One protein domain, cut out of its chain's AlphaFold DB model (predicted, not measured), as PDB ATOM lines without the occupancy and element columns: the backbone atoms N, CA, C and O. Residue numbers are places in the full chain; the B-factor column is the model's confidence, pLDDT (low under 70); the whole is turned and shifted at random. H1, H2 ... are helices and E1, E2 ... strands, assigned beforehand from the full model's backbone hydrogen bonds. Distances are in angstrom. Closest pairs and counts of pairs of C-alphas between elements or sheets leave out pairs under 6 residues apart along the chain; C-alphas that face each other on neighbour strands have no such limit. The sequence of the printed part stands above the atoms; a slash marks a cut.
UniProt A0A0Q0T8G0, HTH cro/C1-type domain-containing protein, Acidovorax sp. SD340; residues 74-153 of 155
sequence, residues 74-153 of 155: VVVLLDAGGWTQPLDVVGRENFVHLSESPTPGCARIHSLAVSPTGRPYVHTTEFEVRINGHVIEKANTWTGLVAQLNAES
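This is residues 74 to 153 of the 155 residues of the protein "HTH cro/C1-type domain-containing protein" of Acidovorax sp. SD340 (UniProt A0A0Q0T8G0). A small, loosely formed sandwich: the strongly twisted three-strand sheet E3 E4 E5 is partly face to face with the hairpin E1 E2, their strands crossed. The short helix H1 packs on E1 and E3, and the last helix, H2, lies at one end of the long axis and only grazes the larger sheet. The printed part has 80 residues, with five named strands followed by two named helices, and its class is mixed, helices and strands. Both sheets are antiparallel, the larger in the order E3, E4, E5. The whole is compact, with a radius of gyration of the C-alphas of 13.4 A, yet elongated, spanning 47 by 30 by 21 A.

Find C-alpha 74 at (42.649, -23.172, -22.322), where E1, residues 74 to 79, begins. E2, residues 84 to 91, runs 19.8 A and bends by 58 degrees at residue 87. E3 follows at residues 95 to 100. Look next at C-alpha 106 at (47.104, -11.150, -12.467); from there E4 runs 24.7 A to residue 114. E5, residues 120 to 128, is 26.1 A long. H1 holds residues 133 to 139 over 10.1 A, and H2, residues 145 to 152, runs 10.8 A to C-alpha 152 at (26.437, -11.570, -37.567).

Begin with E3, E4 and E5, a meander, each strand the antiparallel neighbour of the one before; E3 and E5 are its edge strands. In the hairpin E3 and E4, N 96 and O 110 are 2.8 A apart; in the hairpin E4 and E5, N 109 and O 125 are 3.0 A apart, both within hydrogen-bond range. In the hairpin E1 and E2, look for N 76 and O 88, 2.8 A apart and also within that range. The two sheets form a sandwich, two sheets face to face, with strands at 46 degrees; the closest C-alphas of E1 and E5 are those of Val 76 and Phe 127, 7.1 A apart. H1 is on the larger sheet at a height over the sheet of 9.2 A, over E4 and slantwise to it at 42 degrees on the local plane. Its closest C-alphas to E1 are Val 135 and Val 74, 5.8 A apart. H2 only grazes that sheet with residues 145 to 148; the C-alphas of Leu 145 and Val 96, its closest to E3, are 4.9 A apart. H1 and H2 are apart. In both helices every O i to N i+4 pair is within hydrogen-bond range.

The two C-alphas farthest apart, those of Gly 82 and Ser 153, are 47.6 A apart. The printed part has no cut, and its six links between named elements are tight. The mean pLDDT of the printed part is 86.4; look for values under 70 at residue 82, residues 118 to 120 and residues 148 to 153.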
ATOM      1  N   VAL A  74      41.589 -23.480 -23.282       92.75
ATOM      2  CA  VAL A  74      42.649 -23.172 -22.322       92.75
ATOM      3  C   VAL A  74      42.239 -23.651 -20.939       92.75
ATOM      4  O   VAL A  74      41.081 -23.521 -20.545       92.75
ATOM      5  N   VAL A  75      43.198 -24.188 -20.189       92.31
ATOM      6  CA  VAL A  75      43.024 -24.507 -18.768       92.31
ATOM      7  C   VAL A  75      43.724 -23.424 -17.962       92.31
ATOM      8  O   VAL A  75      44.928 -23.218 -18.120       92.31
ATOM      9  N   VAL A  76      42.970 -22.736 -17.112       95.06
ATOM     10  CA  VAL A  76      43.503 -21.799 -16.125       95.06
ATOM     11  C   VAL A  76      43.985 -22.610 -14.931       95.06
ATOM     12  O   VAL A  76      43.266 -23.469 -14.427       95.06
ATOM     13  N   LEU A  77      45.205 -22.351 -14.480       90.81
ATOM     14  CA  LEU A  77      45.856 -23.057 -13.387       90.81
ATOM     15  C   LEU A  77      45.927 -22.179 -12.138       90.81
ATOM     16  O   LEU A  77      46.164 -20.974 -12.217       90.81
ATOM     17  N   LEU A  78      45.785 -22.814 -10.981       89.50
ATOM     18  CA  LEU A  78      46.065 -22.236  -9.672       89.50
ATOM     19  C   LEU A  78      47.355 -22.849  -9.116       89.50
ATOM     20  O   LEU A  78      47.479 -24.076  -9.074       89.50
ATOM     21  N   ASP A  79      48.289 -22.010  -8.662       85.25
ATOM     22  CA  ASP A  79      49.436 -22.449  -7.861       85.25
ATOM     23  C   ASP A  79      48.969 -22.732  -6.428       85.25
ATOM     24  O   ASP A  79      48.540 -21.836  -5.700       85.25
ATOM     25  N   ALA A  80      49.021 -24.001  -6.036       81.25
ATOM     26  CA  ALA A  80      48.599 -24.492  -4.732       81.25
ATOM     27  C   ALA A  80      49.802 -24.773  -3.812       81.25
ATOM     28  O   ALA A  80      49.803 -25.743  -3.052       81.25
ATOM     29  N   GLY A  81      50.842 -23.932  -3.883       72.62
ATOM     30  CA  GLY A  81      51.982 -23.982  -2.968       72.62
ATOM     31  C   GLY A  81      52.935 -25.136  -3.273       72.62
ATOM     32  O   GLY A  81      53.296 -25.898  -2.376       72.62
ATOM     33  N   GLY A  82      53.332 -25.268  -4.543       69.25
ATOM     34  CA  GLY A  82      54.298 -26.277  -5.004       69.25
ATOM     35  C   GLY A  82      53.732 -27.334  -5.958       69.25
ATOM     36  O   GLY A  82      54.453 -28.248  -6.352       69.25
ATOM     37  N   TRP A  83      52.463 -27.208  -6.344       75.06
ATOM     38  CA  TRP A  83      51.827 -27.973  -7.417       75.06
ATOM     39  C   TRP A  83      50.734 -27.124  -8.069       75.06
ATOM     40  O   TRP A  83      50.157 -26.249  -7.422       75.06
ATOM     41  N   THR A  84      50.457 -27.366  -9.348       78.25
ATOM     42  CA  THR A  84      49.389 -26.682 -10.082       78.25
ATOM     43  C   THR A  84      48.147 -27.558 -10.152       78.25
ATOM     44  O   THR A  84      48.233 -28.766 -10.383       78.25
ATOM     45  N   GLN A  85      46.980 -26.943  -9.968       85.88
ATOM     46  CA  GLN A  85      45.689 -27.592 -10.190       85.88
ATOM     47  C   GLN A  85      44.833 -26.783 -11.169       85.88
ATOM     48  O   GLN A  85      44.973 -25.559 -11.223       85.88
ATOM     49  N   PRO A  86      43.942 -27.433 -11.940       90.00
ATOM     50  CA  PRO A  86      42.969 -26.727 -12.761       90.00
ATOM     51  C   PRO A  86      42.070 -25.849 -11.887       90.00
ATOM     52  O   PRO A  86      41.478 -26.327 -10.921       90.00
ATOM     53  N   LEU A  87      41.985 -24.573 -12.238       93.19
ATOM     54  CA  LEU A  87      41.069 -23.602 -11.652       93.19
ATOM     55  C   LEU A  87      39.809 -23.458 -12.511       93.19
ATOM     56  O   LEU A  87      38.707 -23.441 -11.976       93.19
ATOM     57  N   ASP A  88      39.988 -23.366 -13.831       95.19
ATOM     58  CA  ASP A  88      38.912 -23.141 -14.800       95.19
ATOM     59  C   ASP A  88      39.305 -23.675 -16.192       95.19
ATOM     60  O   ASP A  88      40.488 -23.887 -16.476       95.19
ATOM     61  N   VAL A  89      38.322 -23.889 -17.067       94.12
ATOM     62  CA  VAL A  89      38.511 -24.253 -18.476       94.12
ATOM     63  C   VAL A  89      37.654 -23.339 -19.343       94.12
ATOM     64  O   VAL A  89      36.429 -23.333 -19.237       94.12
ATOM     65  N   VAL A  90      38.298 -22.604 -20.246       94.25
ATOM     66  CA  VAL A  90      37.620 -21.693 -21.173       94.25
ATOM     67  C   VAL A  90      37.837 -22.172 -22.597       94.25
ATOM     68  O   VAL A  90      38.961 -22.479 -22.991       94.25
ATOM     69  N   GLY A  91      36.758 -22.241 -23.369       91.19
ATOM     70  CA  GLY A  91      36.797 -22.548 -24.790       91.19
ATOM     71  C   GLY A  91      36.622 -21.311 -25.651       91.19
ATOM     72  O   GLY A  91      36.059 -20.301 -25.229       91.19
ATOM     73  N   ARG A  92      37.066 -21.396 -26.901       90.38
ATOM     74  CA  ARG A  92      36.856 -20.336 -27.894       90.38
ATOM     75  C   ARG A  92      35.377 -19.981 -28.051       90.38
ATOM     76  O   ARG A  92      35.050 -18.820 -28.264       90.38
ATOM     77  N   GLU A  93      34.490 -20.970 -27.959       82.75
ATOM     78  CA  GLU A  93      33.048 -20.810 -28.156       82.75
ATOM     79  C   GLU A  93      32.354 -20.021 -27.044       82.75
ATOM     80  O   GLU A  93      31.349 -19.361 -27.302       82.75
ATOM     81  N   ASN A  94      32.871 -20.077 -25.816       84.06
ATOM     82  CA  ASN A  94      32.296 -19.353 -24.689       84.06
ATOM     83  C   ASN A  94      33.162 -18.174 -24.241       84.06
ATOM     84  O   ASN A  94      32.746 -17.434 -23.357       84.06
ATOM     85  N   PHE A  95      34.328 -17.953 -24.843       93.00
ATOM     86  CA  PHE A  95      35.180 -16.811 -24.548       93.00
ATOM     87  C   PHE A  95      34.485 -15.475 -24.854       93.00
ATOM     88  O   PHE A  95      33.990 -15.233 -25.956       93.00
ATOM     89  N   VAL A  96      34.484 -14.570 -23.875       89.69
ATOM     90  CA  VAL A  96      33.921 -13.222 -24.005       89.69
ATOM     91  C   VAL A  96      35.028 -12.204 -24.257       89.69
ATOM     92  O   VAL A  96      34.963 -11.507 -25.263       89.69
ATOM     93  N   HIS A  97      36.010 -12.086 -23.357       95.25
ATOM     94  CA  HIS A  97      37.188 -11.217 -23.508       95.25
ATOM     95  C   HIS A  97      38.239 -11.488 -22.412       95.25
ATOM     96  O   HIS A  97      37.962 -12.180 -21.429       95.25
ATOM     97  N   LEU A  98      39.436 -10.911 -22.568       97.44
ATOM     98  CA  LEU A  98      40.416 -10.726 -21.494       97.44
ATOM     99  C   LEU A  98      40.287  -9.315 -20.910       97.44
ATOM    100  O   LEU A  98      40.007  -8.366 -21.642       97.44
ATOM    101  N   SER A  99      40.548  -9.163 -19.615       96.25
ATOM    102  CA  SER A  99      40.692  -7.850 -18.986       96.25
ATOM    103  C   SER A  99      41.847  -7.825 -17.992       96.25
ATOM    104  O   SER A  99      42.303  -8.860 -17.499       96.25
ATOM    105  N   GLU A 100      42.285  -6.619 -17.645       95.44
ATOM    106  CA  GLU A 100      43.226  -6.414 -16.548       95.44
ATOM    107  C   GLU A 100      42.609  -6.841 -15.209       95.44
ATOM    108  O   GLU A 100      41.383  -6.815 -15.017       95.44
ATOM    109  N   SER A 101      43.475  -7.252 -14.283       96.44
ATOM    110  CA  SER A 101      43.126  -7.468 -12.884       96.44
ATOM    111  C   SER A 101      43.614  -6.287 -12.038       96.44
ATOM    112  O   SER A 101      44.705  -5.776 -12.291       96.44
ATOM    113  N   PRO A 102      42.868  -5.870 -10.997       94.94
ATOM    114  CA  PRO A 102      43.389  -4.954  -9.986       94.94
ATOM    115  C   PRO A 102      44.524  -5.579  -9.155       94.94
ATOM    116  O   PRO A 102      45.293  -4.850  -8.532       94.94
ATOM    117  N   THR A 103      44.633  -6.911  -9.128       96.81
ATOM    118  CA  THR A 103      45.712  -7.631  -8.446       96.81
ATOM    119  C   THR A 103      46.974  -7.603  -9.321       96.81
ATOM    120  O   THR A 103      46.942  -8.120 -10.442       96.81
ATOM    121  N   PRO A 104      48.100  -7.034  -8.845       96.50
ATOM    122  CA  PRO A 104      49.333  -6.971  -9.625       96.50
ATOM    123  C   PRO A 104      49.813  -8.356 -10.063       96.50
ATOM    124  O   PRO A 104      49.863  -9.286  -9.262       96.50
ATOM    125  N   GLY A 105      50.191  -8.483 -11.335       95.94
ATOM    126  CA  GLY A 105      50.648  -9.754 -11.904       95.94
ATOM    127  C   GLY A 105      49.527 -10.749 -12.221       95.94
ATOM    128  O   GLY A 105      49.827 -11.867 -12.641       95.94
ATOM    129  N   CYS A 106      48.259 -10.355 -12.068       97.69
ATOM    130  CA  CYS A 106      47.104 -11.150 -12.467       97.69
ATOM    131  C   CYS A 106      46.405 -10.572 -13.706       97.69
ATOM    132  O   CYS A 106      46.505  -9.386 -14.017       97.69
ATOM    133  N   ALA A 107      45.645 -11.420 -14.387       98.06
ATOM    134  CA  ALA A 107      44.709 -11.047 -15.442       98.06
ATOM    135  C   ALA A 107      43.350 -11.705 -15.178       98.06
ATOM    136  O   ALA A 107      43.215 -12.539 -14.278       98.06
ATOM    137  N   ARG A 108      42.330 -11.319 -15.947       98.56
ATOM    138  CA  ARG A 108      40.998 -11.926 -15.895       98.56
ATOM    139  C   ARG A 108      40.600 -12.452 -17.264       98.56
ATOM    140  O   ARG A 108      40.723 -11.740 -18.259       98.56
ATOM    141  N   ILE A 109      40.081 -13.675 -17.298       98.25
ATOM    142  CA  ILE A 109      39.392 -14.237 -18.463       98.25
ATOM    143  C   ILE A 109      37.895 -14.287 -18.184       98.25
ATOM    144  O   ILE A 109      37.468 -14.648 -17.086       98.25
ATOM    145  N   HIS A 110      37.105 -13.889 -19.177       97.00
ATOM    146  CA  HIS A 110      35.651 -13.833 -19.090       97.00
ATOM    147  C   HIS A 110      35.044 -14.841 -20.053       97.00
ATOM    148  O   HIS A 110      35.388 -14.843 -21.236       97.00
ATOM    149  N   SER A 111      34.126 -15.669 -19.565       93.00
ATOM    150  CA  SER A 111      33.457 -16.703 -20.351       93.00
ATOM    151  C   SER A 111      31.945 -16.696 -20.122       93.00
ATOM    152  O   SER A 111      31.457 -16.352 -19.048       93.00
ATOM    153  N   LEU A 112      31.165 -17.048 -21.143       83.50
ATOM    154  CA  LEU A 112      29.743 -17.316 -20.996       83.50
ATOM    155  C   LEU A 112      29.572 -18.634 -20.236       83.50
ATOM    156  O   LEU A 112      30.109 -19.674 -20.622       83.50
ATOM    157  N   ALA A 113      28.779 -18.584 -19.175       79.19
ATOM    158  CA  ALA A 113      28.432 -19.723 -18.350       79.19
ATOM    159  C   ALA A 113      26.923 -19.747 -18.081       79.19
ATOM    160  O   ALA A 113      26.195 -18.785 -18.338       79.19
ATOM    161  N   VAL A 114      26.444 -20.869 -17.554       70.81
ATOM    162  CA  VAL A 114      25.039 -21.071 -17.199       70.81
ATOM    163  C   VAL A 114      24.974 -21.493 -15.739       70.81
ATOM    164  O   VAL A 114      25.719 -22.368 -15.301       70.81
ATOM    165  N   SER A 115      24.120 -20.836 -14.956       74.62
ATOM    166  CA  SER A 115      23.900 -21.208 -13.558       74.62
ATOM    167  C   SER A 115      23.190 -22.569 -13.457       74.62
ATOM    168  O   SER A 115      22.537 -22.995 -14.410       74.62
ATOM    169  N   PRO A 116      23.178 -23.223 -12.280       72.06
ATOM    170  CA  PRO A 116      22.366 -24.428 -12.066       72.06
ATOM    171  C   PRO A 116      20.864 -24.232 -12.328       72.06
ATOM    172  O   PRO A 116      20.151 -25.188 -12.610       72.06
ATOM    173  N   THR A 117      20.374 -22.991 -12.253       73.56
ATOM    174  CA  THR A 117      18.984 -22.622 -12.564       73.56
ATOM    175  C   THR A 117      18.745 -22.329 -14.049       73.56
ATOM    176  O   THR A 117      17.654 -21.904 -14.415       73.56
ATOM    177  N   GLY A 118      19.752 -22.519 -14.908       62.56
ATOM    178  CA  GLY A 118      19.657 -22.291 -16.349       62.56
ATOM    179  C   GLY A 118      19.826 -20.832 -16.777       62.56
ATOM    180  O   GLY A 118      19.650 -20.526 -17.952       62.56
ATOM    181  N   ARG A 119      20.167 -19.915 -15.861       61.19
ATOM    182  CA  ARG A 119      20.344 -18.494 -16.187       61.19
ATOM    183  C   ARG A 119      21.745 -18.259 -16.770       61.19
ATOM    184  O   ARG A 119      22.722 -18.533 -16.068       61.19
ATOM    185  N   PRO A 120      21.871 -17.721 -17.997       66.81
ATOM    186  CA  PRO A 120      23.167 -17.339 -18.547       66.81
ATOM    187  C   PRO A 120      23.790 -16.187 -17.756       66.81
ATOM    188  O   PRO A 120      23.084 -15.277 -17.308       66.81
ATOM    189  N   TYR A 121      25.108 -16.214 -17.597       81.88
ATOM    190  CA  TYR A 121      25.888 -15.146 -16.978       81.88
ATOM    191  C   TYR A 121      27.326 -15.150 -17.513       81.88
ATOM    192  O   TYR A 121      27.764 -16.124 -18.122       81.88
ATOM    193  N   VAL A 122      28.064 -14.062 -17.286       89.69
ATOM    194  CA  VAL A 122      29.504 -14.014 -17.572       89.69
ATOM    195  C   VAL A 122      30.255 -14.466 -16.327       89.69
ATOM    196  O   VAL A 122      30.173 -13.815 -15.284       89.69
ATOM    197  N   HIS A 123      30.949 -15.594 -16.427       95.31
ATOM    198  CA  HIS A 123      31.895 -16.045 -15.422       95.31
ATOM    199  C   HIS A 123      33.233 -15.335 -15.626       95.31
ATOM    200  O   HIS A 123      33.688 -15.163 -16.756       95.31
ATOM    201  N   THR A 124      33.857 -14.918 -14.528       97.94
ATOM    202  CA  THR A 124      35.145 -14.227 -14.543       97.94
ATOM    203  C   THR A 124      36.111 -14.982 -13.657       97.94
ATOM    204  O   THR A 124      35.889 -15.086 -12.450       97.94
ATOM    205  N   THR A 125      37.211 -15.427 -14.251       98.25
ATOM    206  CA  THR A 125      38.288 -16.101 -13.534       98.25
ATOM    207  C   THR A 125      39.499 -15.188 -13.502       98.25
ATOM    208  O   THR A 125      40.041 -14.815 -14.543       98.25
ATOM    209  N   GLU A 126      39.913 -14.804 -12.297       98.06
ATOM    210  CA  GLU A 126      41.166 -14.088 -12.067       98.06
ATOM    211  C   GLU A 126      42.303 -15.094 -11.875       98.06
ATOM    212  O   GLU A 126      42.143 -16.085 -11.162       98.06
ATOM    213  N   PHE A 127      43.445 -14.853 -12.518       97.12
ATOM    214  CA  PHE A 127      44.570 -15.783 -12.494       97.12
ATOM    215  C   PHE A 127      45.925 -15.076 -12.544       97.12
ATOM    216  O   PHE A 127      46.062 -14.013 -13.149       97.12
ATOM    217  N   GLU A 128      46.944 -15.694 -11.942       96.12
ATOM    218  CA  GLU A 128      48.321 -15.193 -11.973       96.12
ATOM    219  C   GLU A 128      48.944 -15.425 -13.357       96.12
ATOM    220  O   GLU A 128      49.009 -16.556 -13.845       96.12
ATOM    221  N   VAL A 129      49.439 -14.355 -13.982       95.50
ATOM    222  CA  VAL A 129      49.989 -14.378 -15.346       95.50
ATOM    223  C   VAL A 129      51.263 -15.212 -15.431       95.50
ATOM    224  O   VAL A 129      51.457 -15.933 -16.405       95.50
ATOM    225  N   ARG A 130      52.110 -15.173 -14.394       94.19
ATOM    226  CA  ARG A 130      53.398 -15.887 -14.351       94.19
ATOM    227  C   ARG A 130      53.266 -17.381 -14.666       94.19
ATOM    228  O   ARG A 130      54.141 -17.938 -15.317       94.19
ATOM    229  N   ILE A 131      52.194 -18.019 -14.198       91.69
ATOM    230  CA  ILE A 131      51.931 -19.455 -14.394       91.69
ATOM    231  C   ILE A 131      50.947 -19.734 -15.543       91.69
ATOM    232  O   ILE A 131      50.840 -20.874 -15.982       91.69
ATOM    233  N   ASN A 132      50.227 -18.714 -16.024       95.94
ATOM    234  CA  ASN A 132      49.143 -18.835 -17.006       95.94
ATOM    235  C   ASN A 132      49.386 -18.005 -18.276       95.94
ATOM    236  O   ASN A 132      48.434 -17.565 -18.923       95.94
ATOM    237  N   GLY A 133      50.645 -17.769 -18.658       91.00
ATOM    238  CA  GLY A 133      50.972 -17.029 -19.884       91.00
ATOM    239  C   GLY A 133      50.286 -17.613 -21.126       91.00
ATOM    240  O   GLY A 133      49.757 -16.867 -21.950       91.00
ATOM    241  N   HIS A 134      50.161 -18.945 -21.187       91.81
ATOM    242  CA  HIS A 134      49.473 -19.663 -22.265       91.81
ATOM    243  C   HIS A 134      47.994 -19.281 -22.404       91.81
ATOM    244  O   HIS A 134      47.469 -19.289 -23.516       91.81
ATOM    245  N   VAL A 135      47.316 -18.928 -21.304       96.44
ATOM    246  CA  VAL A 135      45.914 -18.480 -21.331       96.44
ATOM    247  C   VAL A 135      45.809 -17.169 -22.102       96.44
ATOM    248  O   VAL A 135      44.943 -17.038 -22.963       96.44
ATOM    249  N   ILE A 136      46.711 -16.222 -21.833       96.19
ATOM    250  CA  ILE A 136      46.729 -14.914 -22.499       96.19
ATOM    251  C   ILE A 136      47.080 -15.072 -23.973       96.19
ATOM    252  O   ILE A 136      46.353 -14.581 -24.835       96.19
ATOM    253  N   GLU A 137      48.180 -15.769 -24.264       93.12
ATOM    254  CA  GLU A 137      48.651 -15.994 -25.632       93.12
ATOM    255  C   GLU A 137      47.554 -16.606 -26.495       93.12
ATOM    256  O   GLU A 137      47.272 -16.116 -27.588       93.12
ATOM    257  N   LYS A 138      46.886 -17.641 -25.978       93.56
ATOM    258  CA  LYS A 138      45.851 -18.339 -26.720       93.56
ATOM    259  C   LYS A 138      44.564 -17.523 -26.838       93.56
ATOM    260  O   LYS A 138      44.046 -17.400 -27.947       93.56
ATOM    261  N   ALA A 139      44.069 -16.930 -25.752       94.19
ATOM    262  CA  ALA A 139      42.836 -16.143 -25.780       94.19
ATOM    263  C   ALA A 139      42.951 -14.888 -26.666       94.19
ATOM    264  O   ALA A 139      41.971 -14.502 -27.296       94.19
ATOM    265  N   ASN A 140      44.148 -14.308 -26.822       94.94
ATOM    266  CA  ASN A 140      44.393 -13.221 -27.780       94.94
ATOM    267  C   ASN A 140      44.229 -13.641 -29.252       94.94
ATOM    268  O   ASN A 140      44.071 -12.782 -30.116       94.94
ATOM    269  N   THR A 141      44.248 -14.943 -29.559       93.88
ATOM    270  CA  THR A 141      43.948 -15.450 -30.911       93.88
ATOM    271  C   THR A 141      42.449 -15.599 -31.175       93.88
ATOM    272  O   THR A 141      42.042 -15.860 -32.307       93.88
ATOM    273  N   TRP A 142      41.612 -15.454 -30.146       91.88
ATOM    274  CA  TRP A 142      40.174 -15.667 -30.237       91.88
ATOM    275  C   TRP A 142      39.414 -14.353 -30.404       91.88
ATOM    276  O   TRP A 142      39.731 -13.330 -29.804       91.88
ATOM    277  N   THR A 143      38.345 -14.395 -31.197       89.25
ATOM    278  CA  THR A 143      37.348 -13.318 -31.238       89.25
ATOM    279  C   THR A 143      36.348 -13.533 -30.107       89.25
ATOM    280  O   THR A 143      35.795 -14.622 -29.991       89.25
ATOM    281  N   GLY A 144      36.096 -12.515 -29.286       82.06
ATOM    282  CA  GLY A 144      35.125 -12.595 -28.192       82.06
ATOM    283  C   GLY A 144      33.674 -12.727 -28.665       82.06
ATOM    284  O   GLY A 144      33.310 -12.165 -29.700       82.06
ATOM    285  N   LEU A 145      32.827 -13.411 -27.891       71.31
ATOM    286  CA  LEU A 145      31.427 -13.692 -28.244       71.31
ATOM    287  C   LEU A 145      30.618 -12.432 -28.606       71.31
ATOM    288  O   LEU A 145      29.850 -12.441 -29.560       71.31
ATOM    289  N   VAL A 146      30.828 -11.321 -27.893       71.00
ATOM    290  CA  VAL A 146      30.145 -10.045 -28.186       71.00
ATOM    291  C   VAL A 146      30.517  -9.522 -29.576       71.00
ATOM    292  O   VAL A 146      29.655  -9.054 -30.314       71.00
ATOM    293  N   ALA A 147      31.792  -9.622 -29.954       71.06
ATOM    294  CA  ALA A 147      32.253  -9.186 -31.267       71.06
ATOM    295  C   ALA A 147      31.716 -10.090 -32.389       71.06
ATOM    296  O   ALA A 147      31.347  -9.580 -33.442       71.06
ATOM    297  N   GLN A 148      31.617 -11.404 -32.151       67.06
ATOM    298  CA  GLN A 148      31.011 -12.347 -33.099       67.06
ATOM    299  C   GLN A 148      29.530 -12.015 -33.345       67.06
ATOM    300  O   GLN A 148      29.124 -11.855 -34.491       67.06
ATOM    301  N   LEU A 149      28.750 -11.804 -32.277       59.09
ATOM    302  CA  LEU A 149      27.327 -11.451 -32.374       59.09
ATOM    303  C   LEU A 149      27.098 -10.137 -33.136       59.09
ATOM    304  O   LEU A 149      26.194 -10.047 -33.964       59.09
ATOM    305  N   ASN A 150      27.942  -9.130 -32.897       67.75
ATOM    306  CA  ASN A 150      27.860  -7.855 -33.612       67.75
ATOM    307  C   ASN A 150      28.201  -7.991 -35.108       67.75
ATOM    308  O   ASN A 150      27.687  -7.226 -35.918       67.75
ATOM    309  N   ALA A 151      29.061  -8.943 -35.486       66.69
ATOM    310  CA  ALA A 151      29.417  -9.192 -36.882       66.69
ATOM    311  C   ALA A 151      28.317  -9.945 -37.656       66.69
ATOM    312  O   ALA A 151      28.178  -9.755 -38.862       66.69
ATOM    313  N   GLU A 152      27.530 -10.782 -36.975       55.62
ATOM    314  CA  GLU A 152      26.437 -11.570 -37.567       55.62
ATOM    315  C   GLU A 152      25.128 -10.780 -37.725       55.62
ATOM    316  O   GLU A 152      24.256 -11.172 -38.498       55.62
ATOM    317  N   SER A 153      24.989  -9.654 -37.018       48.41
ATOM    318  CA  SER A 153      23.852  -8.731 -37.126       48.41
ATOM    319  C   SER A 153      24.324  -7.331 -37.535       48.41
ATOM    320  O   SER A 153      24.316  -6.422 -36.699       48.41
TER     321      SER A 153